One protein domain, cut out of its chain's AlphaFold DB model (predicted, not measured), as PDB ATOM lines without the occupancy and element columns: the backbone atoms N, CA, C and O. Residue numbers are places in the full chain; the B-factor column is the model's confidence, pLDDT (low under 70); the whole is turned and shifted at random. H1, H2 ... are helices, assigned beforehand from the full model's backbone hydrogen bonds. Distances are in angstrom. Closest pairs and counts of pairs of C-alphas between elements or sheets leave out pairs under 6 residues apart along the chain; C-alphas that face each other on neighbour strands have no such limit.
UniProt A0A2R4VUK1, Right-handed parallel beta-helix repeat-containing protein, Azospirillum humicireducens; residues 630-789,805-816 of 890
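What this domain is: This is residues 630 to 789 and 805 to 816 of the 890 residues of the protein "Right-handed parallel beta-helix repeat-containing protein" of Azospirillum humicireducens (UniProt A0A2R4VUK1). Four small units of three helices each, H1 to H3, H4 to H6, H7 to H9 and H10 to H12, follow one another in a curved row, roughly a U, and H13 packs on H10 in the last unit. H6, H9 and H12, each the third helix of its unit, pack on H1, H4 and H7, each the first helix of the unit before. The printed part has 172 residues with thirteen named helices, H1 to H13 in order, and no named strand; the class is all helix. The whole is compact, with a radius of gyration of the C-alphas of 17.5 A and spans of 47 by 38 by 32 A.

How they stand to each other: H1, residues 630 to 635, and H2, residues 637 to 643, touch only at the corner, the closest C-alphas being those of Ile 633 and Leu 639, 5.1 A. H3, residues 647 to 658, touches H1 with residues 647 to 650 alone, the closest C-alphas being Leu 630 and Ala 647, 5.4 A. H4, residues 669 to 675, and H5, residues 677 to 683, touch only at the corner, Ile 673 and Leu 679 having the closest C-alphas, 5.2 A. H6, residues 687 to 698, touches H1 at a steep tilt of 49 degrees, with the closest C-alphas at Ala 634 and Ile 695, 5.5 A. H7, residues 709 to 714, and H8, residues 717 to 723, touch only at the corner, with C-alphas 713 and 719 closest at 5.2 A. H9, residues 727 to 738, touches H4 at a steep tilt of 43 degrees, with C-alphas 674 and 735 closest at 5.6 A. H10, residues 749 to 754, and H11, residues 757 to 763, touch only at the corner, with C-alphas 753 and 759 closest at 5.2 A. H12, residues 767 to 778, touches H7 at a shallow tilt of 29 degrees, with C-alphas 710 and 771 closest at 5.3 A. H13, residues 807 to 816, touches H10 at a steep tilt of 48 degrees, with C-alphas 754 and 815 closest at 6.2 A. H1 and H10 are apart. In H1 to H13 every O i to N i+4 pair is within hydrogen-bond range.

Where its parts are: H1 begins at C-alpha 630 (-14.789, 7.001, 114.652), and H13 ends at C-alpha 816 (-39.584, 15.571, 136.501). From first to last C-alpha, H3 measures 13.9 A, H6 13.5 A, H9 13.6 A, H12 13.8 A and H13 14.2 A.

The domain as a whole: The C-alphas farthest apart, of Ala 642 and Gly 782, are 49.2 A apart. Residues 790 to 804 are not printed, and C-alphas 789 and 805 are 8.2 A apart across this cut. Of the links printed whole, none is long. The pLDDT is under 70 at residues 648, 652, 655 to 656 and 660.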
ATOM      1  N   LEU A 630     -14.555   8.221 113.882       88.50
ATOM      2  CA  LEU A 630     -14.789   7.001 114.652       88.50
ATOM      3  C   LEU A 630     -15.769   7.223 115.808       88.50
ATOM      4  O   LEU A 630     -16.639   6.390 116.016       88.50
ATOM      5  N   ALA A 631     -15.702   8.343 116.535       87.75
ATOM      6  CA  ALA A 631     -16.708   8.633 117.562       87.75
ATOM      7  C   ALA A 631     -18.096   8.864 116.939       87.75
ATOM      8  O   ALA A 631     -19.112   8.424 117.477       87.75
ATOM      9  N   TYR A 632     -18.145   9.502 115.768       89.38
ATOM     10  CA  TYR A 632     -19.360   9.640 114.973       89.38
ATOM     11  C   TYR A 632     -19.925   8.280 114.574       89.38
ATOM     12  O   TYR A 632     -21.088   8.008 114.852       89.38
ATOM     13  N   ILE A 633     -19.107   7.389 114.010       92.56
ATOM     14  CA  ILE A 633     -19.546   6.031 113.678       92.56
ATOM     15  C   ILE A 633     -20.031   5.286 114.933       92.56
ATOM     16  O   ILE A 633     -21.105   4.689 114.916       92.56
ATOM     17  N   ALA A 634     -19.295   5.378 116.043       92.50
ATOM     18  CA  ALA A 634     -19.641   4.747 117.318       92.50
ATOM     19  C   ALA A 634     -20.968   5.256 117.916       92.50
ATOM     20  O   ALA A 634     -21.670   4.505 118.601       92.50
ATOM     21  N   SER A 635     -21.340   6.508 117.628       92.94
ATOM     22  CA  SER A 635     -22.593   7.126 118.084       92.94
ATOM     23  C   SER A 635     -23.836   6.480 117.456       92.94
ATOM     24  O   SER A 635     -24.928   6.576 118.011       92.94
ATOM     25  N   TYR A 636     -23.681   5.787 116.323       93.25
ATOM     26  CA  TYR A 636     -24.786   5.336 115.482       93.25
ATOM     27  C   TYR A 636     -24.658   3.855 115.105       93.25
ATOM     28  O   TYR A 636     -23.661   3.415 114.535       93.25
ATOM     29  N   ALA A 637     -25.690   3.067 115.416       92.00
ATOM     30  CA  ALA A 637     -25.693   1.621 115.175       92.00
ATOM     31  C   ALA A 637     -25.579   1.275 113.684       92.00
ATOM     32  O   ALA A 637     -24.831   0.378 113.304       92.00
ATOM     33  N   ASP A 638     -26.316   2.012 112.856       93.81
ATOM     34  CA  ASP A 638     -26.329   1.895 111.403       93.81
ATOM     35  C   ASP A 638     -24.966   2.244 110.802       93.81
ATOM     36  O   ASP A 638     -24.477   1.509 109.949       93.81
ATOM     37  N   LEU A 639     -24.300   3.294 111.294       94.69
ATOM     38  CA  LEU A 639     -22.969   3.668 110.806       94.69
ATOM     39  C   LEU A 639     -21.901   2.668 111.240       94.69
ATOM     40  O   LEU A 639     -21.027   2.330 110.447       94.69
ATOM     41  N   SER A 640     -21.982   2.168 112.478       93.31
ATOM     42  CA  SER A 640     -21.084   1.118 112.971       93.31
ATOM     43  C   SER A 640     -21.192  -0.146 112.112       93.31
ATOM     44  O   SER A 640     -20.174  -0.744 111.777       93.31
ATOM     45  N   ALA A 641     -22.409  -0.519 111.702       91.06
ATOM     46  CA  ALA A 641     -22.643  -1.655 110.815       91.06
ATOM     47  C   ALA A 641     -22.209  -1.390 109.361       91.06
ATOM     48  O   ALA A 641     -21.689  -2.292 108.710       91.06
ATOM     49  N   ALA A 642     -22.420  -0.172 108.849       90.94
ATOM     50  CA  ALA A 642     -22.137   0.179 107.459       90.94
ATOM     51  C   ALA A 642     -20.651   0.454 107.183       90.94
ATOM     52  O   ALA A 642     -20.151   0.093 106.119       90.94
ATOM     53  N   PHE A 643     -19.951   1.104 108.116       91.50
ATOM     54  CA  PHE A 643     -18.585   1.599 107.912       91.50
ATOM     55  C   PHE A 643     -17.543   0.920 108.803       91.50
ATOM     56  O   PHE A 643     -16.348   1.052 108.544       91.50
ATOM     57  N   GLY A 644     -17.955   0.185 109.843       92.75
ATOM     58  CA  GLY A 644     -17.018  -0.408 110.796       92.75
ATOM     59  C   GLY A 644     -16.038   0.641 111.331       92.75
ATOM     60  O   GLY A 644     -16.426   1.752 111.677       92.75
ATOM     61  N   THR A 645     -14.747   0.324 111.373       91.56
ATOM     62  CA  THR A 645     -13.706   1.262 111.828       91.56
ATOM     63  C   THR A 645     -13.120   2.125 110.700       91.56
ATOM     64  O   THR A 645     -12.007   2.632 110.840       91.56
ATOM     65  N   ASP A 646     -13.818   2.296 109.570       86.12
ATOM     66  CA  ASP A 646     -13.375   3.162 108.470       86.12
ATOM     67  C   ASP A 646     -13.677   4.640 108.771       86.12
ATOM     68  O   ASP A 646     -14.752   5.179 108.487       86.12
ATOM     69  N   ALA A 647     -12.684   5.320 109.343       76.62
ATOM     70  CA  ALA A 647     -12.777   6.736 109.667       76.62
ATOM     71  C   ALA A 647     -12.988   7.631 108.427       76.62
ATOM     72  O   ALA A 647     -13.663   8.657 108.520       76.62
ATOM     73  N   ALA A 648     -12.441   7.269 107.262       69.31
ATOM     74  CA  ALA A 648     -12.582   8.077 106.054       69.31
ATOM     75  C   ALA A 648     -14.021   8.017 105.521       69.31
ATOM     76  O   ALA A 648     -14.591   9.055 105.175       69.31
ATOM     77  N   ALA A 649     -14.640   6.832 105.541       73.25
ATOM     78  CA  ALA A 649     -16.046   6.651 105.185       73.25
ATOM     79  C   ALA A 649     -16.984   7.400 106.147       73.25
ATOM     80  O   ALA A 649     -17.894   8.103 105.701       73.25
ATOM     81  N   GLY A 650     -16.719   7.341 107.457       76.38
ATOM     82  CA  GLY A 650     -17.464   8.117 108.456       76.38
ATOM     83  C   GLY A 650     -17.386   9.629 108.223       76.38
ATOM     84  O   GLY A 650     -18.399  10.324 108.324       76.38
ATOM     85  N   ALA A 651     -16.207  10.141 107.856       74.38
ATOM     86  CA  ALA A 651     -16.010  11.556 107.549       74.38
ATOM     87  C   ALA A 651     -16.713  11.988 106.263       74.38
ATOM     88  O   ALA A 651     -17.428  12.992 106.265       74.38
ATOM     89  N   ALA A 652     -16.570  11.206 105.192       67.25
ATOM     90  CA  ALA A 652     -17.265  11.451 103.934       67.25
ATOM     91  C   ALA A 652     -18.789  11.443 104.132       67.25
ATOM     92  O   ALA A 652     -19.476  12.350 103.661       67.25
ATOM     93  N   HIS A 653     -19.314  10.480 104.898       86.62
ATOM     94  CA  HIS A 653     -20.737  10.397 105.213       86.62
ATOM     95  C   HIS A 653     -21.234  11.604 106.016       86.62
ATOM     96  O   HIS A 653     -22.301  12.144 105.723       86.62
ATOM     97  N   TYR A 654     -20.477  12.059 107.018       76.44
ATOM     98  CA  TYR A 654     -20.870  13.230 107.803       76.44
ATOM     99  C   TYR A 654     -20.932  14.508 106.963       76.44
ATOM    100  O   TYR A 654     -21.875  15.285 107.100       76.44
ATOM    101  N   ILE A 655     -19.958  14.703 106.069       69.12
ATOM    102  CA  ILE A 655     -19.909  15.856 105.162       69.12
ATOM    103  C   ILE A 655     -21.063  15.811 104.155       69.12
ATOM    104  O   ILE A 655     -21.691  16.840 103.921       69.12
ATOM    105  N   ALA A 656     -21.341  14.640 103.575       65.19
ATOM    106  CA  ALA A 656     -22.339  14.491 102.521       65.19
ATOM    107  C   ALA A 656     -23.787  14.480 103.040       65.19
ATOM    108  O   ALA A 656     -24.653  15.073 102.403       65.19
ATOM    109  N   ASN A 657     -24.047  13.830 104.182       75.88
ATOM    110  CA  ASN A 657     -25.409  13.582 104.677       75.88
ATOM    111  C   ASN A 657     -25.574  13.888 106.172       75.88
ATOM    112  O   ASN A 657     -26.558  14.496 106.577       75.88
ATOM    113  N   GLY A 658     -24.604  13.519 107.016       75.38
ATOM    114  CA  GLY A 658     -24.766  13.610 108.476       75.38
ATOM    115  C   GLY A 658     -25.115  15.013 108.991       75.38
ATOM    116  O   GLY A 658     -25.886  15.138 109.940       75.38
ATOM    117  N   ARG A 659     -24.605  16.068 108.339       74.12
ATOM    118  CA  ARG A 659     -24.938  17.468 108.660       74.12
ATOM    119  C   ARG A 659     -26.383  17.842 108.323       74.12
ATOM    120  O   ARG A 659     -27.025  18.501 109.134       74.12
ATOM    121  N   SER A 660     -26.895  17.441 107.158       62.91
ATOM    122  CA  SER A 660     -28.279  17.733 106.750       62.91
ATOM    123  C   SER A 660     -29.298  16.855 107.477       62.91
ATOM    124  O   SER A 660     -30.421  17.287 107.713       62.91
ATOM    125  N   GLU A 661     -28.890  15.657 107.895       75.06
ATOM    126  CA  GLU A 661     -29.680  14.748 108.731       75.06
ATOM    127  C   GLU A 661     -29.739  15.176 110.210       75.06
ATOM    128  O   GLU A 661     -30.440  14.549 111.001       75.06
ATOM    129  N   GLY A 662     -28.998  16.219 110.608       73.19
ATOM    130  CA  GLY A 662     -28.951  16.691 111.994       73.19
ATOM    131  C   GLY A 662     -28.253  15.723 112.956       73.19
ATOM    132  O   GLY A 662     -28.502  15.767 114.161       73.19
ATOM    133  N   ARG A 663     -27.387  14.831 112.456       82.25
ATOM    134  CA  ARG A 663     -26.666  13.870 113.299       82.25
ATOM    135  C   ARG A 663     -25.599  14.565 114.153       82.25
ATOM    136  O   ARG A 663     -24.797  15.357 113.660       82.25
ATOM    137  N   THR A 664     -25.539  14.200 115.430       79.94
ATOM    138  CA  THR A 664     -24.607  14.709 116.446       79.94
ATOM    139  C   THR A 664     -23.750  13.576 117.014       79.94
ATOM    140  O   THR A 664     -24.236  12.462 117.201       79.94
ATOM    141  N   VAL A 665     -22.488  13.844 117.352       82.19
ATOM    142  CA  VAL A 665     -21.625  12.852 118.017       82.19
ATOM    143  C   VAL A 665     -22.006  12.762 119.495       82.19
ATOM    144  O   VAL A 665     -21.879  13.744 120.219       82.19
ATOM    145  N   SER A 666     -22.479  11.597 119.935       83.81
ATOM    146  CA  SER A 666     -22.904  11.332 121.318       83.81
ATOM    147  C   SER A 666     -21.979  10.371 122.067       83.81
ATOM    148  O   SER A 666     -22.067  10.257 123.287       83.81
ATOM    149  N   PHE A 667     -21.091   9.675 121.356       89.75
ATOM    150  CA  PHE A 667     -20.136   8.748 121.948       89.75
ATOM    151  C   PHE A 667     -18.849   9.468 122.371       89.75
ATOM    152  O   PHE A 667     -18.163  10.045 121.528       89.75
ATOM    153  N   ASP A 668     -18.503   9.391 123.660       89.88
ATOM    154  CA  ASP A 668     -17.234   9.878 124.213       89.88
ATOM    155  C   ASP A 668     -16.242   8.707 124.368       89.88
ATOM    156  O   ASP A 668     -16.416   7.852 125.248       89.88
ATOM    157  N   PRO A 669     -15.186   8.642 123.535       90.50
ATOM    158  CA  PRO A 669     -14.248   7.530 123.578       90.50
ATOM    159  C   PRO A 669     -13.367   7.504 124.829       90.50
ATOM    160  O   PRO A 669     -12.978   6.422 125.269       90.50
ATOM    161  N   LEU A 670     -13.045   8.663 125.413       93.31
ATOM    162  CA  LEU A 670     -12.217   8.716 126.617       93.31
ATOM    163  C   LEU A 670     -13.038   8.349 127.848       93.31
ATOM    164  O   LEU A 670     -12.554   7.587 128.677       93.31
ATOM    165  N   ALA A 671     -14.294   8.790 127.942       93.31
ATOM    166  CA  ALA A 671     -15.201   8.327 128.993       93.31
ATOM    167  C   ALA A 671     -15.450   6.810 128.898       93.31
ATOM    168  O   ALA A 671     -15.476   6.108 129.914       93.31
ATOM    169  N   TYR A 672     -15.566   6.272 127.679       95.56
ATOM    170  CA  TYR A 672     -15.659   4.832 127.454       95.56
ATOM    171  C   TYR A 672     -14.429   4.086 127.981       95.56
ATOM    172  O   TYR A 672     -14.571   3.171 128.790       95.56
ATOM    173  N   ILE A 673     -13.216   4.505 127.607       95.50
ATOM    174  CA  ILE A 673     -11.982   3.901 128.132       95.50
ATOM    175  C   ILE A 673     -11.914   4.052 129.658       95.50
ATOM    176  O   ILE A 673     -11.643   3.093 130.379       95.50
ATOM    177  N   ALA A 674     -12.238   5.238 130.173       94.56
ATOM    178  CA  ALA A 674     -12.273   5.542 131.597       94.56
ATOM    179  C   ALA A 674     -13.330   4.743 132.373       94.56
ATOM    180  O   ALA A 674     -13.234   4.679 133.597       94.56
ATOM    181  N   SER A 675     -14.277   4.076 131.711       94.81
ATOM    182  CA  SER A 675     -15.255   3.192 132.357       94.81
ATOM    183  C   SER A 675     -14.685   1.801 132.670       94.81
ATOM    184  O   SER A 675     -15.195   1.110 133.547       94.81
ATOM    185  N   TYR A 676     -13.586   1.393 132.023       94.31
ATOM    186  CA  TYR A 676     -13.111   0.006 132.024       94.31
ATOM    187  C   TYR A 676     -11.602  -0.089 132.289       94.31
ATOM    188  O   TYR A 676     -10.791   0.514 131.595       94.31
ATOM    189  N   GLY A 677     -11.202  -0.829 133.331       92.44
ATOM    190  CA  GLY A 677      -9.788  -0.929 133.726       92.44
ATOM    191  C   GLY A 677      -8.898  -1.636 132.706       92.44
ATOM    192  O   GLY A 677      -7.765  -1.215 132.499       92.44
ATOM    193  N   ASP A 678      -9.430  -2.655 132.037       94.38
ATOM    194  CA  ASP A 678      -8.783  -3.346 130.923       94.38
ATOM    195  C   ASP A 678      -8.560  -2.408 129.728       94.38
ATOM    196  O   ASP A 678      -7.462  -2.384 129.177       94.38
ATOM    197  N   LEU A 679      -9.546  -1.573 129.375       95.12
ATOM    198  CA  LEU A 679      -9.401  -0.613 128.273       95.12
ATOM    199  C   LEU A 679      -8.421   0.509 128.617       95.12
ATOM    200  O   LEU A 679      -7.604   0.880 127.781       95.12
ATOM    201  N   ALA A 680      -8.470   1.023 129.849       92.50
ATOM    202  CA  ALA A 680      -7.520   2.026 130.324       92.50
ATOM    203  C   ALA A 680      -6.075   1.503 130.273       92.50
ATOM    204  O   ALA A 680      -5.173   2.234 129.872       92.50
ATOM    205  N   ALA A 681      -5.861   0.229 130.624       88.25
ATOM    206  CA  ALA A 681      -4.555  -0.416 130.530       88.25
ATOM    207  C   ALA A 681      -4.121  -0.684 129.077       88.25
ATOM    208  O   ALA A 681      -2.939  -0.555 128.767       88.25
ATOM    209  N   ALA A 682      -5.057  -1.054 128.196       85.94
ATOM    210  CA  ALA A 682      -4.763  -1.414 126.810       85.94
ATOM    211  C   ALA A 682      -4.555  -0.202 125.888       85.94
ATOM    212  O   ALA A 682      -3.683  -0.238 125.021       85.94
ATOM    213  N   PHE A 683      -5.349   0.859 126.055       89.62
ATOM    214  CA  PHE A 683      -5.403   1.989 125.120       89.62
ATOM    215  C   PHE A 683      -4.908   3.306 125.717       89.62
ATOM    216  O   PHE A 683      -4.664   4.256 124.974       89.62
ATOM    217  N   GLY A 684      -4.743   3.394 127.041       90.62
ATOM    218  CA  GLY A 684      -4.407   4.656 127.693       90.62
ATOM    219  C   GLY A 684      -5.375   5.761 127.262       90.62
ATOM    220  O   GLY A 684      -6.585   5.565 127.230       90.62
ATOM    221  N   THR A 685      -4.853   6.924 126.892       88.06
ATOM    222  CA  THR A 685      -5.665   8.067 126.445       88.06
ATOM    223  C   THR A 685      -5.898   8.097 124.926       88.06
ATOM    224  O   THR A 685      -6.197   9.157 124.378       88.06
ATOM    225  N   ASP A 686      -5.747   6.972 124.218       83.44
ATOM    226  CA  ASP A 686      -6.034   6.884 122.780       83.44
ATOM    227  C   ASP A 686      -7.539   6.707 122.524       83.44
ATOM    228  O   ASP A 686      -8.072   5.598 122.416       83.44
ATOM    229  N   GLY A 687      -8.242   7.834 122.401       86.19
ATOM    230  CA  GLY A 687      -9.673   7.844 122.102       86.19
ATOM    231  C   GLY A 687     -10.035   7.229 120.743       86.19
ATOM    232  O   GLY A 687     -11.129   6.689 120.594       86.19
ATOM    233  N   SER A 688      -9.137   7.245 119.753       86.38
ATOM    234  CA  SER A 688      -9.404   6.612 118.453       86.38
ATOM    235  C   SER A 688      -9.398   5.093 118.582       86.38
ATOM    236  O   SER A 688     -10.304   4.436 118.066       86.38
ATOM    237  N   ALA A 689      -8.443   4.540 119.336       86.81
ATOM    238  CA  ALA A 689      -8.417   3.119 119.674       86.81
ATOM    239  C   ALA A 689      -9.645   2.710 120.502       86.81
ATOM    240  O   ALA A 689     -10.262   1.683 120.217       86.81
ATOM    241  N   GLY A 690     -10.070   3.541 121.462       91.69
ATOM    242  CA  GLY A 690     -11.299   3.317 122.233       91.69
ATOM    243  C   GLY A 690     -12.562   3.286 121.368       91.69
ATOM    244  O   GLY A 690     -13.373   2.367 121.493       91.69
ATOM    245  N   ALA A 691     -12.719   4.252 120.459       93.19
ATOM    246  CA  ALA A 691     -13.849   4.297 119.532       93.19
ATOM    247  C   ALA A 691     -13.837   3.108 118.559       93.19
ATOM    248  O   ALA A 691     -14.862   2.449 118.388       93.19
ATOM    249  N   ALA A 692     -12.676   2.780 117.984       92.19
ATOM    250  CA  ALA A 692     -12.516   1.613 117.119       92.19
ATOM    251  C   ALA A 692     -12.855   0.308 117.856       92.19
ATOM    252  O   ALA A 692     -13.580  -0.533 117.327       92.19
ATOM    253  N   HIS A 693     -12.399   0.163 119.103       96.06
ATOM    254  CA  HIS A 693     -12.724  -0.983 119.945       96.06
ATOM    255  C   HIS A 693     -14.227  -1.079 120.234       96.06
ATOM    256  O   HIS A 693     -14.790  -2.172 120.177       96.06
ATOM    257  N   TYR A 694     -14.895   0.040 120.529       96.19
ATOM    258  CA  TYR A 694     -16.338   0.038 120.765       96.19
ATOM    259  C   TYR A 694     -17.128  -0.396 119.527       96.19
ATOM    260  O   TYR A 694     -18.033  -1.222 119.647       96.19
ATOM    261  N   ILE A 695     -16.752   0.109 118.347       95.56
ATOM    262  CA  ILE A 695     -17.378  -0.262 117.072       95.56
ATOM    263  C   ILE A 695     -17.178  -1.752 116.772       95.56
ATOM    264  O   ILE A 695     -18.130  -2.427 116.388       95.56
ATOM    265  N   ALA A 696     -15.958  -2.264 116.953       93.00
ATOM    266  CA  ALA A 696     -15.615  -3.638 116.598       93.00
ATOM    267  C   ALA A 696     -16.123  -4.681 117.610       93.00
ATOM    268  O   ALA A 696     -16.537  -5.764 117.203       93.00
ATOM    269  N   ASN A 697     -16.092  -4.370 118.912       93.06
ATOM    270  CA  ASN A 697     -16.357  -5.342 119.984       93.06
ATOM    271  C   ASN A 697     -17.257  -4.784 121.091       93.06
ATOM    272  O   ASN A 697     -18.228  -5.422 121.482       93.06
ATOM    273  N   GLY A 698     -16.979  -3.576 121.597       93.19
ATOM    274  CA  GLY A 698     -17.645  -3.060 122.802       93.19
ATOM    275  C   GLY A 698     -19.175  -3.040 122.717       93.19
ATOM    276  O   GLY A 698     -19.853  -3.319 123.705       93.19
ATOM    277  N   ARG A 699     -19.720  -2.778 121.524       88.75
ATOM    278  CA  ARG A 699     -21.165  -2.769 121.271       88.75
ATOM    279  C   ARG A 699     -21.798  -4.164 121.334       88.75
ATOM    280  O   ARG A 699     -22.903  -4.289 121.852       88.75
ATOM    281  N   SER A 700     -21.124  -5.204 120.834       89.75
ATOM    282  CA  SER A 700     -21.606  -6.596 120.899       89.75
ATOM    283  C   SER A 700     -21.358  -7.234 122.268       89.75
ATOM    284  O   SER A 700     -22.131  -8.086 122.697       89.75
ATOM    285  N   GLU A 701     -20.338  -6.765 122.987       91.44
ATOM    286  CA  GLU A 701     -20.057  -7.118 124.384       91.44
ATOM    287  C   GLU A 701     -21.041  -6.477 125.382       91.44
ATOM    288  O   GLU A 701     -21.020  -6.805 126.566       91.44
ATOM    289  N   GLY A 702     -21.901  -5.555 124.930       90.31
ATOM    290  CA  GLY A 702     -22.855  -4.848 125.789       90.31
ATOM    291  C   GLY A 702     -22.203  -3.831 126.730       90.31
ATOM    292  O   GLY A 702     -22.789  -3.477 127.756       90.31
ATOM    293  N   ARG A 703     -20.991  -3.354 126.413       93.00
ATOM    294  CA  ARG A 703     -20.314  -2.327 127.210       93.00
ATOM    295  C   ARG A 703     -21.045  -0.985 127.103       93.00
ATOM    296  O   ARG A 703     -21.553  -0.618 126.047       93.00
ATOM    297  N   THR A 704     -21.068  -0.233 128.198       89.69
ATOM    298  CA  THR A 704     -21.712   1.082 128.322       89.69
ATOM    299  C   THR A 704     -20.740   2.095 128.926       89.69
ATOM    300  O   THR A 704     -19.780   1.730 129.601       89.69
ATOM    301  N   VAL A 705     -20.958   3.384 128.663       90.62
ATOM    302  CA  VAL A 705     -20.149   4.457 129.257       90.62
ATOM    303  C   VAL A 705     -20.711   4.776 130.640       90.62
ATOM    304  O   VAL A 705     -21.810   5.310 130.750       90.62
ATOM    305  N   GLY A 706     -19.972   4.406 131.688       88.00
ATOM    306  CA  GLY A 706     -20.357   4.619 133.087       88.00
ATOM    307  C   GLY A 706     -19.560   5.711 133.801       88.00
ATOM    308  O   GLY A 706     -19.904   6.088 134.917       88.00
ATOM    309  N   PHE A 707     -18.487   6.213 133.187       93.50
ATOM    310  CA  PHE A 707     -17.664   7.281 133.745       93.50
ATOM    311  C   PHE A 707     -18.166   8.653 133.281       93.50
ATOM    312  O   PHE A 707     -18.251   8.893 132.079       93.50
ATOM    313  N   ASP A 708     -18.460   9.549 134.226       93.69
ATOM    314  CA  ASP A 708     -18.799  10.952 133.956       93.69
ATOM    315  C   ASP A 708     -17.567  11.841 134.218       93.69
ATOM    316  O   ASP A 708     -17.184  12.044 135.379       93.69
ATOM    317  N   PRO A 709     -16.930  12.385 133.165       93.56
ATOM    318  CA  PRO A 709     -15.716  13.169 133.335       93.56
ATOM    319  C   PRO A 709     -15.937  14.523 134.012       93.56
ATOM    320  O   PRO A 709     -15.049  14.999 134.715       93.56
ATOM    321  N   LEU A 710     -17.103  15.148 133.830       94.50
ATOM    322  CA  LEU A 710     -17.398  16.438 134.456       94.50
ATOM    323  C   LEU A 710     -17.721  16.255 135.935       94.50
ATOM    324  O   LEU A 710     -17.251  17.040 136.752       94.50
ATOM    325  N   ALA A 711     -18.447  15.195 136.295       95.75
ATOM    326  CA  ALA A 711     -18.648  14.845 137.697       95.75
ATOM    327  C   ALA A 711     -17.314  14.515 138.385       95.75
ATOM    328  O   ALA A 711     -17.069  14.947 139.514       95.75
ATOM    329  N   TYR A 712     -16.411  13.809 137.696       97.06
ATOM    330  CA  TYR A 712     -15.060  13.568 138.195       97.06
ATOM    331  C   TYR A 712     -14.306  14.871 138.463       97.06
ATOM    332  O   TYR A 712     -13.795  15.051 139.563       97.06
ATOM    333  N   ILE A 713     -14.282  15.804 137.511       96.75
ATOM    334  CA  ILE A 713     -13.628  17.103 137.709       96.75
ATOM    335  C   ILE A 713     -14.280  17.879 138.862       96.75
ATOM    336  O   ILE A 713     -13.588  18.354 139.756       96.75
ATOM    337  N   ALA A 714     -15.610  17.949 138.892       95.81
ATOM    338  CA  ALA A 714     -16.375  18.632 139.933       95.81
ATOM    339  C   ALA A 714     -16.133  18.067 141.346       95.81
ATOM    340  O   ALA A 714     -16.292  18.787 142.332       95.81
ATOM    341  N   SER A 715     -15.726  16.799 141.451       95.69
ATOM    342  CA  SER A 715     -15.417  16.140 142.726       95.69
ATOM    343  C   SER A 715     -14.130  16.660 143.378       95.69
ATOM    344  O   SER A 715     -13.917  16.431 144.569       95.69
ATOM    345  N   TYR A 716     -13.266  17.346 142.622       94.81
ATOM    346  CA  TYR A 716     -11.919  17.702 143.053       94.81
ATOM    347  C   TYR A 716     -11.579  19.143 142.709       94.81
ATOM    348  O   TYR A 716     -11.576  19.544 141.546       94.81
ATOM    349  N   GLY A 717     -11.237  19.921 143.735       91.88
ATOM    350  CA  GLY A 717     -10.961  21.332 143.534       91.88
ATOM    351  C   GLY A 717      -9.763  21.600 142.632       91.88
ATOM    352  O   GLY A 717      -9.865  22.409 141.722       91.88
ATOM    353  N   ASP A 718      -8.686  20.838 142.811       94.75
ATOM    354  CA  ASP A 718      -7.488  20.902 141.975       94.75
ATOM    355  C   ASP A 718      -7.773  20.549 140.508       94.75
ATOM    356  O   ASP A 718      -7.207  21.173 139.615       94.75
ATOM    357  N   LEU A 719      -8.667  19.592 140.236       93.81
ATOM    358  CA  LEU A 719      -9.015  19.225 138.858       93.81
ATOM    359  C   LEU A 719      -9.903  20.271 138.198       93.81
ATOM    360  O   LEU A 719      -9.718  20.565 137.023       93.81
ATOM    361  N   ALA A 720     -10.858  20.830 138.936       91.31
ATOM    362  CA  ALA A 720     -11.694  21.906 138.424       91.31
ATOM    363  C   ALA A 720     -10.875  23.183 138.179       91.31
ATOM    364  O   ALA A 720     -11.118  23.865 137.189       91.31
ATOM    365  N   ASP A 721      -9.856  23.451 138.999       85.94
ATOM    366  CA  ASP A 721      -8.934  24.570 138.788       85.94
ATOM    367  C   ASP A 721      -7.980  24.307 137.601       85.94
ATOM    368  O   ASP A 721      -7.671  25.222 136.840       85.94
ATOM    369  N   ALA A 722      -7.533  23.058 137.407       78.44
ATOM    370  CA  ALA A 722      -6.593  22.687 136.345       78.44
ATOM    371  C   ALA A 722      -7.243  22.484 134.967       78.44
ATOM    372  O   ALA A 722      -6.640  22.819 133.947       78.44
ATOM    373  N   PHE A 723      -8.442  21.901 134.919       83.69
ATOM    374  CA  PHE A 723      -9.098  21.480 133.676       83.69
ATOM    375  C   PHE A 723     -10.364  22.274 133.362       83.69
ATOM    376  O   PHE A 723     -10.881  22.175 132.249       83.69
ATOM    377  N   GLY A 724     -10.885  23.060 134.309       91.19
ATOM    378  CA  GLY A 724     -12.172  23.726 134.140       91.19
ATOM    379  C   GLY A 724     -13.235  22.723 133.694       91.19
ATOM    380  O   GLY A 724     -13.347  21.624 134.226       91.19
ATOM    381  N   THR A 725     -14.013  23.071 132.677       89.31
ATOM    382  CA  THR A 725     -15.085  22.213 132.152       89.31
ATOM    383  C   THR A 725     -14.626  21.269 131.034       89.31
ATOM    384  O   THR A 725     -15.454  20.781 130.260       89.31
ATOM    385  N   ASP A 726     -13.321  21.020 130.896       85.88
ATOM    386  CA  ASP A 726     -12.775  20.094 129.903       85.88
ATOM    387  C   ASP A 726     -12.901  18.636 130.367       85.88
ATOM    388  O   ASP A 726     -11.987  18.041 130.942       85.88
ATOM    389  N   GLY A 727     -14.059  18.037 130.082       85.50
ATOM    390  CA  GLY A 727     -14.315  16.627 130.378       85.50
ATOM    391  C   GLY A 727     -13.311  15.666 129.725       85.50
ATOM    392  O   GLY A 727     -12.966  14.653 130.330       85.50
ATOM    393  N   SER A 728     -12.777  15.987 128.545       84.88
ATOM    394  CA  SER A 728     -11.785  15.138 127.874       84.88
ATOM    395  C   SER A 728     -10.464  15.126 128.644       84.88
ATOM    396  O   SER A 728      -9.898  14.051 128.864       84.88
ATOM    397  N   ALA A 729     -10.009  16.285 129.135       81.81
ATOM    398  CA  ALA A 729      -8.853  16.367 130.032       81.81
ATOM    399  C   ALA A 729      -9.101  15.638 131.360       81.81
ATOM    400  O   ALA A 729      -8.227  14.907 131.828       81.81
ATOM    401  N   GLY A 730     -10.305  15.747 131.932       89.31
ATOM    402  CA  GLY A 730     -10.693  14.994 133.129       89.31
ATOM    403  C   GLY A 730     -10.630  13.478 132.931       89.31
ATOM    404  O   GLY A 730     -10.025  12.768 133.737       89.31
ATOM    405  N   ALA A 731     -11.201  12.968 131.836       92.38
ATOM    406  CA  ALA A 731     -11.151  11.548 131.494       92.38
ATOM    407  C   ALA A 731      -9.713  11.078 131.229       92.38
ATOM    408  O   ALA A 731      -9.293  10.050 131.764       92.38
ATOM    409  N   ALA A 732      -8.931  11.855 130.474       90.69
ATOM    410  CA  ALA A 732      -7.524  11.565 130.213       90.69
ATOM    411  C   ALA A 732      -6.704  11.514 131.512       90.69
ATOM    412  O   ALA A 732      -5.939  10.572 131.723       90.69
ATOM    413  N   HIS A 733      -6.915  12.471 132.419       95.00
ATOM    414  CA  HIS A 733      -6.284  12.490 133.732       95.00
ATOM    415  C   HIS A 733      -6.673  11.270 134.573       95.00
ATOM    416  O   HIS A 733      -5.810  10.644 135.190       95.00
ATOM    417  N   TYR A 734      -7.953  10.888 134.587       95.06
ATOM    418  CA  TYR A 734      -8.403   9.709 135.325       95.06
ATOM    419  C   TYR A 734      -7.752   8.418 134.815       95.06
ATOM    420  O   TYR A 734      -7.292   7.600 135.616       95.06
ATOM    421  N   ILE A 735      -7.667   8.259 133.490       92.75
ATOM    422  CA  ILE A 735      -7.013   7.118 132.841       92.75
ATOM    423  C   ILE A 735      -5.516   7.091 133.159       92.75
ATOM    424  O   ILE A 735      -4.990   6.048 133.546       92.75
ATOM    425  N   ALA A 736      -4.835   8.230 133.015       89.19
ATOM    426  CA  ALA A 736      -3.393   8.313 133.190       89.19
ATOM    427  C   ALA A 736      -2.978   8.167 134.660       89.19
ATOM    428  O   ALA A 736      -2.041   7.424 134.959       89.19
ATOM    429  N   SER A 737      -3.665   8.832 135.588       88.44
ATOM    430  CA  SER A 737      -3.197   8.988 136.972       88.44
ATOM    431  C   SER A 737      -4.297   8.796 138.013       88.44
ATOM    432  O   SER A 737      -4.074   8.072 138.982       88.44
ATOM    433  N   GLY A 738      -5.501   9.337 137.797       91.69
ATOM    434  CA  GLY A 738      -6.566   9.364 138.813       91.69
ATOM    435  C   GLY A 738      -6.952   7.991 139.375       91.69
ATOM    436  O   GLY A 738      -7.163   7.855 140.579       91.69
ATOM    437  N   ARG A 739      -6.946   6.942 138.539       88.06
ATOM    438  CA  ARG A 739      -7.152   5.550 138.980       88.06
ATOM    439  C   ARG A 739      -6.062   5.052 139.929       88.06
ATOM    440  O   ARG A 739      -6.363   4.364 140.898       88.06
ATOM    441  N   ARG A 740      -4.798   5.382 139.649       88.44
ATOM    442  CA  ARG A 740      -3.639   4.990 140.473       88.44
ATOM    443  C   ARG A 740      -3.576   5.786 141.773       88.44
ATOM    444  O   ARG A 740      -3.123   5.266 142.783       88.44
ATOM    445  N   GLU A 741      -4.072   7.017 141.738       89.38
ATOM    446  CA  GLU A 741      -4.238   7.887 142.904       89.38
ATOM    447  C   GLU A 741      -5.414   7.471 143.802       89.38
ATOM    448  O   GLU A 741      -5.552   7.987 144.907       89.38
ATOM    449  N   GLY A 742      -6.267   6.541 143.353       90.12
ATOM    450  CA  GLY A 742      -7.450   6.108 144.100       90.12
ATOM    451  C   GLY A 742      -8.571   7.150 144.141       90.12
ATOM    452  O   GLY A 742      -9.437   7.076 145.014       90.12
ATOM    453  N   ARG A 743      -8.576   8.123 143.217       92.81
ATOM    454  CA  ARG A 743      -9.638   9.132 143.139       92.81
ATOM    455  C   ARG A 743     -10.970   8.480 142.758       92.81
ATOM    456  O   ARG A 743     -11.038   7.647 141.861       92.81
ATOM    457  N   THR A 744     -12.040   8.900 143.422       91.31
ATOM    458  CA  THR A 744     -13.430   8.478 143.176       91.31
ATOM    459  C   THR A 744     -14.313   9.670 142.799       91.31
ATOM    460  O   THR A 744     -14.000  10.804 143.151       91.31
ATOM    461  N   VAL A 745     -15.401   9.438 142.062       92.81
ATOM    462  CA  VAL A 745     -16.377  10.490 141.723       92.81
ATOM    463  C   VAL A 745     -17.359  10.643 142.884       92.81
ATOM    464  O   VAL A 745     -18.047   9.683 143.225       92.81
ATOM    465  N   SER A 746     -17.398  11.821 143.506       92.12
ATOM    466  CA  SER A 746     -18.254  12.139 144.661       92.12
ATOM    467  C   SER A 746     -19.307  13.209 144.366       92.12
ATOM    468  O   SER A 746     -20.276  13.332 145.114       92.12
ATOM    469  N   PHE A 747     -19.137  13.982 143.294       95.31
ATOM    470  CA  PHE A 747     -20.119  14.959 142.851       95.31
ATOM    471  C   PHE A 747     -21.252  14.274 142.082       95.31
ATOM    472  O   PHE A 747     -20.999  13.592 141.090       95.31
ATOM    473  N   ASP A 748     -22.494  14.494 142.515       94.88
ATOM    474  CA  ASP A 748     -23.694  14.025 141.822       94.88
ATOM    475  C   ASP A 748     -24.397  15.201 141.117       94.88
ATOM    476  O   ASP A 748     -24.968  16.073 141.787       94.88
ATOM    477  N   PRO A 749     -24.390  15.240 139.771       95.25
ATOM    478  CA  PRO A 749     -25.013  16.325 139.027       95.25
ATOM    479  C   PRO A 749     -26.535  16.400 139.195       95.25
ATOM    480  O   PRO A 749     -27.079  17.501 139.204       95.25
ATOM    481  N   LEU A 750     -27.246  15.275 139.327       96.06
ATOM    482  CA  LEU A 750     -28.705  15.295 139.460       96.06
ATOM    483  C   LEU A 750     -29.130  15.740 140.855       96.06
ATOM    484  O   LEU A 750     -30.041  16.561 140.977       96.06
ATOM    485  N   ALA A 751     -28.454  15.255 141.897       95.94
ATOM    486  CA  ALA A 751     -28.694  15.735 143.254       95.94
ATOM    487  C   ALA A 751     -28.348  17.228 143.383       95.94
ATOM    488  O   ALA A 751     -29.060  17.975 144.059       95.94
ATOM    489  N   TYR A 752     -27.299  17.694 142.694       97.50
ATOM    490  CA  TYR A 752     -26.977  19.115 142.616       97.50
ATOM    491  C   TYR A 752     -28.118  19.923 141.996       97.50
ATOM    492  O   TYR A 752     -28.585  20.867 142.627       97.50
ATOM    493  N   ILE A 753     -28.644  19.521 140.833       97.38
ATOM    494  CA  ILE A 753     -29.809  20.192 140.235       97.38
ATOM    495  C   ILE A 753     -31.002  20.166 141.201       97.38
ATOM    496  O   ILE A 753     -31.640  21.187 141.435       97.38
ATOM    497  N   ALA A 754     -31.285  19.017 141.815       96.25
ATOM    498  CA  ALA A 754     -32.417  18.845 142.722       96.25
ATOM    499  C   ALA A 754     -32.314  19.688 144.007       96.25
ATOM    500  O   ALA A 754     -33.330  19.944 144.658       96.25
ATOM    501  N   SER A 755     -31.110  20.139 144.363       95.94
ATOM    502  CA  SER A 755     -30.864  20.997 145.526       95.94
ATOM    503  C   SER A 755     -31.277  22.456 145.297       95.94
ATOM    504  O   SER A 755     -31.432  23.194 146.269       95.94
ATOM    505  N   TYR A 756     -31.463  22.879 144.041       95.44
ATOM    506  CA  TYR A 756     -31.617  24.284 143.660       95.44
ATOM    507  C   TYR A 756     -32.750  24.472 142.643       95.44
ATOM    508  O   TYR A 756     -32.708  23.940 141.535       95.44
ATOM    509  N   GLY A 757     -33.775  25.247 143.012       92.75
ATOM    510  CA  GLY A 757     -34.949  25.467 142.158       92.75
ATOM    511  C   GLY A 757     -34.611  26.131 140.820       92.75
ATOM    512  O   GLY A 757     -35.109  25.692 139.787       92.75
ATOM    513  N   ASP A 758     -33.709  27.114 140.839       95.06
ATOM    514  CA  ASP A 758     -33.178  27.799 139.657       95.06
ATOM    515  C   ASP A 758     -32.449  26.836 138.711       95.06
ATOM    516  O   ASP A 758     -32.653  26.894 137.501       95.06
ATOM    517  N   LEU A 759     -31.657  25.899 139.244       95.56
ATOM    518  CA  LEU A 759     -30.964  24.909 138.414       95.56
ATOM    519  C   LEU A 759     -31.930  23.873 137.845       95.56
ATOM    520  O   LEU A 759     -31.778  23.460 136.697       95.56
ATOM    521  N   ALA A 760     -32.933  23.458 138.622       93.75
ATOM    522  CA  ALA A 760     -33.973  22.556 138.141       93.75
ATOM    523  C   ALA A 760     -34.796  23.182 137.005       93.75
ATOM    524  O   ALA A 760     -35.178  22.468 136.080       93.75
ATOM    525  N   ASP A 761     -35.037  24.494 137.050       89.69
ATOM    526  CA  ASP A 761     -35.693  25.232 135.966       89.69
ATOM    527  C   ASP A 761     -34.793  25.414 134.745       89.69
ATOM    528  O   ASP A 761     -35.248  25.221 133.619       89.69
ATOM    529  N   ALA A 762     -33.517  25.739 134.958       85.25
ATOM    530  CA  ALA A 762     -32.578  25.991 133.872       85.25
ATOM    531  C   ALA A 762     -32.140  24.711 133.140       85.25
ATOM    532  O   ALA A 762     -31.992  24.718 131.919       85.25
ATOM    533  N   PHE A 763     -31.902  23.617 133.872       90.19
ATOM    534  CA  PHE A 763     -31.238  22.419 133.339       90.19
ATOM    535  C   PHE A 763     -32.127  21.175 133.312       90.19
ATOM    536  O   PHE A 763     -31.794  20.204 132.630       90.19
ATOM    537  N   GLY A 764     -33.249  21.157 134.038       93.75
ATOM    538  CA  GLY A 764     -34.115  19.983 134.132       93.75
ATOM    539  C   GLY A 764     -33.373  18.762 134.690       93.75
ATOM    540  O   GLY A 764     -33.157  18.656 135.890       93.75
ATOM    541  N   THR A 765     -33.000  17.818 133.824       92.75
ATOM    542  CA  THR A 765     -32.235  16.604 134.176       92.75
ATOM    543  C   THR A 765     -30.875  16.524 133.470       92.75
ATOM    544  O   THR A 765     -30.236  15.468 133.460       92.75
ATOM    545  N   ASP A 766     -30.413  17.627 132.873       89.56
ATOM    546  CA  ASP A 766     -29.149  17.685 132.146       89.56
ATOM    547  C   ASP A 766     -27.937  17.699 133.095       89.56
ATOM    548  O   ASP A 766     -27.482  18.740 133.582       89.56
ATOM    549  N   ARG A 767     -27.372  16.505 133.307       91.56
ATOM    550  CA  ARG A 767     -26.156  16.286 134.105       91.56
ATOM    551  C   ARG A 767     -24.950  17.066 133.586       91.56
ATOM    552  O   ARG A 767     -24.134  17.522 134.387       91.56
ATOM    553  N   ARG A 768     -24.826  17.231 132.264       88.19
ATOM    554  CA  ARG A 768     -23.676  17.905 131.653       88.19
ATOM    555  C   ARG A 768     -23.702  19.388 131.998       88.19
ATOM    556  O   ARG A 768     -22.699  19.912 132.478       88.19
ATOM    557  N   SER A 769     -24.848  20.037 131.801       87.94
ATOM    558  CA  SER A 769     -25.031  21.450 132.149       87.94
ATOM    559  C   SER A 769     -24.823  21.700 133.644       87.94
ATOM    560  O   SER A 769     -24.164  22.665 134.022       87.94
ATOM    561  N   ALA A 770     -25.274  20.780 134.499       91.81
ATOM    562  CA  ALA A 770     -25.042  20.847 135.940       91.81
ATOM    563  C   ALA A 770     -23.560  20.746 136.335       91.81
ATOM    564  O   ALA A 770     -23.094  21.542 137.152       91.81
ATOM    565  N   GLY A 771     -22.812  19.814 135.733       92.50
ATOM    566  CA  GLY A 771     -21.366  19.697 135.937       92.50
ATOM    567  C   GLY A 771     -20.616  20.954 135.491       92.50
ATOM    568  O   GLY A 771     -19.815  21.494 136.251       92.50
ATOM    569  N   ILE A 772     -20.938  21.476 134.300       91.19
ATOM    570  CA  ILE A 772     -20.379  22.735 133.774       91.19
ATOM    571  C   ILE A 772     -20.661  23.892 134.734       91.19
ATOM    572  O   ILE A 772     -19.743  24.617 135.115       91.19
ATOM    573  N   HIS A 773     -21.916  24.041 135.159       95.88
ATOM    574  CA  HIS A 773     -22.328  25.116 136.051       95.88
ATOM    575  C   HIS A 773     -21.611  25.051 137.402       95.88
ATOM    576  O   HIS A 773     -21.136  26.077 137.889       95.88
ATOM    577  N   TYR A 774     -21.510  23.869 138.014       95.75
ATOM    578  CA  TYR A 774     -20.842  23.732 139.307       95.75
ATOM    579  C   TYR A 774     -19.355  24.082 139.232       95.75
ATOM    580  O   TYR A 774     -18.860  24.825 140.078       95.75
ATOM    581  N   ILE A 775     -18.661  23.590 138.203       93.31
ATOM    582  CA  ILE A 775     -17.238  23.864 137.989       93.31
ATOM    583  C   ILE A 775     -16.995  25.356 137.731       93.31
ATOM    584  O   ILE A 775     -16.076  25.923 138.316       93.31
ATOM    585  N   ALA A 776     -17.811  25.984 136.879       88.38
ATOM    586  CA  ALA A 776     -17.615  27.374 136.472       88.38
ATOM    587  C   ALA A 776     -18.075  28.395 137.529       88.38
ATOM    588  O   ALA A 776     -17.446  29.440 137.668       88.38
ATOM    589  N   ASN A 777     -19.152  28.101 138.267       89.94
ATOM    590  CA  ASN A 777     -19.802  29.066 139.165       89.94
ATOM    591  C   ASN A 777     -20.165  28.461 140.528       89.94
ATOM    592  O   ASN A 777     -19.867  29.042 141.565       89.94
ATOM    593  N   GLY A 778     -20.776  27.271 140.560       91.25
ATOM    594  CA  GLY A 778     -21.333  26.712 141.802       91.25
ATOM    595  C   GLY A 778     -20.328  26.601 142.955       91.25
ATOM    596  O   GLY A 778     -20.693  26.846 144.104       91.25
ATOM    597  N   ARG A 779     -19.055  26.307 142.657       88.62
ATOM    598  CA  ARG A 779     -17.971  26.284 143.655       88.62
ATOM    599  C   ARG A 779     -17.671  27.665 144.245       88.62
ATOM    600  O   ARG A 779     -17.509  27.768 145.458       88.62
ATOM    601  N   SER A 780     -17.591  28.712 143.421       86.62
ATOM    602  CA  SER A 780     -17.299  30.079 143.882       86.62
ATOM    603  C   SER A 780     -18.500  30.727 144.571       86.62
ATOM    604  O   SER A 780     -18.326  31.511 145.498       86.62
ATOM    605  N   GLU A 781     -19.713  30.331 144.186       90.06
ATOM    606  CA  GLU A 781     -20.967  30.702 144.849       90.06
ATOM    607  C   GLU A 781     -21.166  29.999 146.205       90.06
ATOM    608  O   GLU A 781     -22.089  30.333 146.946       90.06
ATOM    609  N   GLY A 782     -20.322  29.018 146.546       91.44
ATOM    610  CA  GLY A 782     -20.433  28.248 147.784       91.44
ATOM    611  C   GLY A 782     -21.621  27.282 147.806       91.44
ATOM    612  O   GLY A 782     -22.072  26.891 148.884       91.44
ATOM    613  N   ARG A 783     -22.149  26.888 146.638       93.25
ATOM    614  CA  ARG A 783     -23.263  25.941 146.552       93.25
ATOM    615  C   ARG A 783     -22.831  24.548 147.010       93.25
ATOM    616  O   ARG A 783     -21.792  24.033 146.612       93.25
ATOM    617  N   THR A 784     -23.683  23.898 147.792       91.25
ATOM    618  CA  THR A 784     -23.523  22.510 148.252       91.25
ATOM    619  C   THR A 784     -24.696  21.639 147.811       91.25
ATOM    620  O   THR A 784     -25.812  22.138 147.676       91.25
ATOM    621  N   VAL A 785     -24.486  20.333 147.635       92.75
ATOM    622  CA  VAL A 785     -25.573  19.378 147.363       92.75
ATOM    623  C   VAL A 785     -26.322  19.084 148.666       92.75
ATOM    624  O   VAL A 785     -25.745  18.523 149.594       92.75
ATOM    625  N   SER A 786     -27.591  19.488 148.755       90.69
ATOM    626  CA  SER A 786     -28.444  19.298 149.940       90.69
ATOM    627  C   SER A 786     -29.581  18.297 149.708       90.69
ATOM    628  O   SER A 786     -30.108  17.725 150.665       90.69
ATOM    629  N   PHE A 787     -29.957  18.051 148.451       94.81
ATOM    630  CA  PHE A 787     -30.939  17.036 148.100       94.81
ATOM    631  C   PHE A 787     -30.367  15.641 148.349       94.81
ATOM    632  O   PHE A 787     -29.316  15.280 147.823       94.81
ATOM    633  N   THR A 788     -31.082  14.837 149.136       93.50
ATOM    634  CA  THR A 788     -30.694  13.455 149.425       93.50
ATOM    635  C   THR A 788     -31.764  12.496 148.894       93.50
ATOM    636  O   THR A 788     -32.906  12.515 149.369       93.50
ATOM    637  N   PRO A 789     -31.425  11.612 147.937       93.44
ATOM    638  CA  PRO A 789     -32.397  10.701 147.329       93.44
ATOM    639  C   PRO A 789     -33.085   9.797 148.355       93.44
ATOM    640  O   PRO A 789     -34.289   9.560 148.291       93.44
ATOM    641  N   THR A 805     -34.631   1.690 146.482       89.12
ATOM    642  CA  THR A 805     -33.565   2.585 146.970       89.12
ATOM    643  C   THR A 805     -32.692   3.146 145.842       89.12
ATOM    644  O   THR A 805     -31.562   3.561 146.100       89.12
ATOM    645  N   ASP A 806     -33.163   3.109 144.593       90.81
ATOM    646  CA  ASP A 806     -32.430   3.636 143.438       90.81
ATOM    647  C   ASP A 806     -32.365   5.171 143.499       90.81
ATOM    648  O   ASP A 806     -33.367   5.866 143.307       90.81
ATOM    649  N   ALA A 807     -31.171   5.690 143.794       91.19
ATOM    650  CA  ALA A 807     -30.917   7.117 143.957       91.19
ATOM    651  C   ALA A 807     -31.200   7.910 142.673       91.19
ATOM    652  O   ALA A 807     -31.922   8.906 142.709       91.19
ATOM    653  N   THR A 808     -30.726   7.417 141.529       92.06
ATOM    654  CA  THR A 808     -30.879   8.097 140.241       92.06
ATOM    655  C   THR A 808     -32.341   8.180 139.827       92.06
ATOM    656  O   THR A 808     -32.812   9.221 139.368       92.06
ATOM    657  N   ARG A 809     -33.103   7.097 140.002       92.94
ATOM    658  CA  ARG A 809     -34.539   7.111 139.700       92.94
ATOM    659  C   ARG A 809     -35.316   8.021 140.650       92.94
ATOM    660  O   ARG A 809     -36.290   8.635 140.218       92.94
ATOM    661  N   ALA A 810     -34.886   8.139 141.904       94.81
ATOM    662  CA  ALA A 810     -35.475   9.063 142.865       94.81
ATOM    663  C   ALA A 810     -35.227  10.536 142.487       94.81
ATOM    664  O   ALA A 810     -36.169  11.329 142.488       94.81
ATOM    665  N   GLU A 811     -33.999  10.891 142.102       96.81
ATOM    666  CA  GLU A 811     -33.639  12.240 141.634       96.81
ATOM    667  C   GLU A 811     -34.399  12.611 140.364       96.81
ATOM    668  O   GLU A 811     -35.031  13.665 140.302       96.81
ATOM    669  N   LEU A 812     -34.404  11.712 139.372       95.62
ATOM    670  CA  LEU A 812     -35.152  11.912 138.135       95.62
ATOM    671  C   LEU A 812     -36.641  12.098 138.421       95.62
ATOM    672  O   LEU A 812     -37.246  13.010 137.862       95.62
ATOM    673  N   HIS A 813     -37.232  11.291 139.309       96.69
ATOM    674  CA  HIS A 813     -38.632  11.459 139.693       96.69
ATOM    675  C   HIS A 813     -38.875  12.829 140.330       96.69
ATOM    676  O   HIS A 813     -39.853  13.495 139.990       96.69
ATOM    677  N   TYR A 814     -38.030  13.267 141.262       97.19
ATOM    678  CA  TYR A 814     -38.202  14.574 141.893       97.19
ATOM    679  C   TYR A 814     -38.117  15.718 140.870       97.19
ATOM    680  O   TYR A 814     -39.012  16.563 140.830       97.19
ATOM    681  N   LEU A 815     -37.103  15.695 140.001       96.00
ATOM    682  CA  LEU A 815     -36.868  16.722 138.981       96.00
ATOM    683  C   LEU A 815     -37.981  16.785 137.926       96.00
ATOM    684  O   LEU A 815     -38.339  17.867 137.468       96.00
ATOM    685  N   THR A 816     -38.554  15.639 137.552       95.31
ATOM    686  CA  THR A 816     -39.584  15.571 136.501       95.31
ATOM    687  C   THR A 816     -41.012  15.738 137.029       95.31
ATOM    688  O   THR A 816     -41.841  16.337 136.341       95.31
TER     689      THR A 816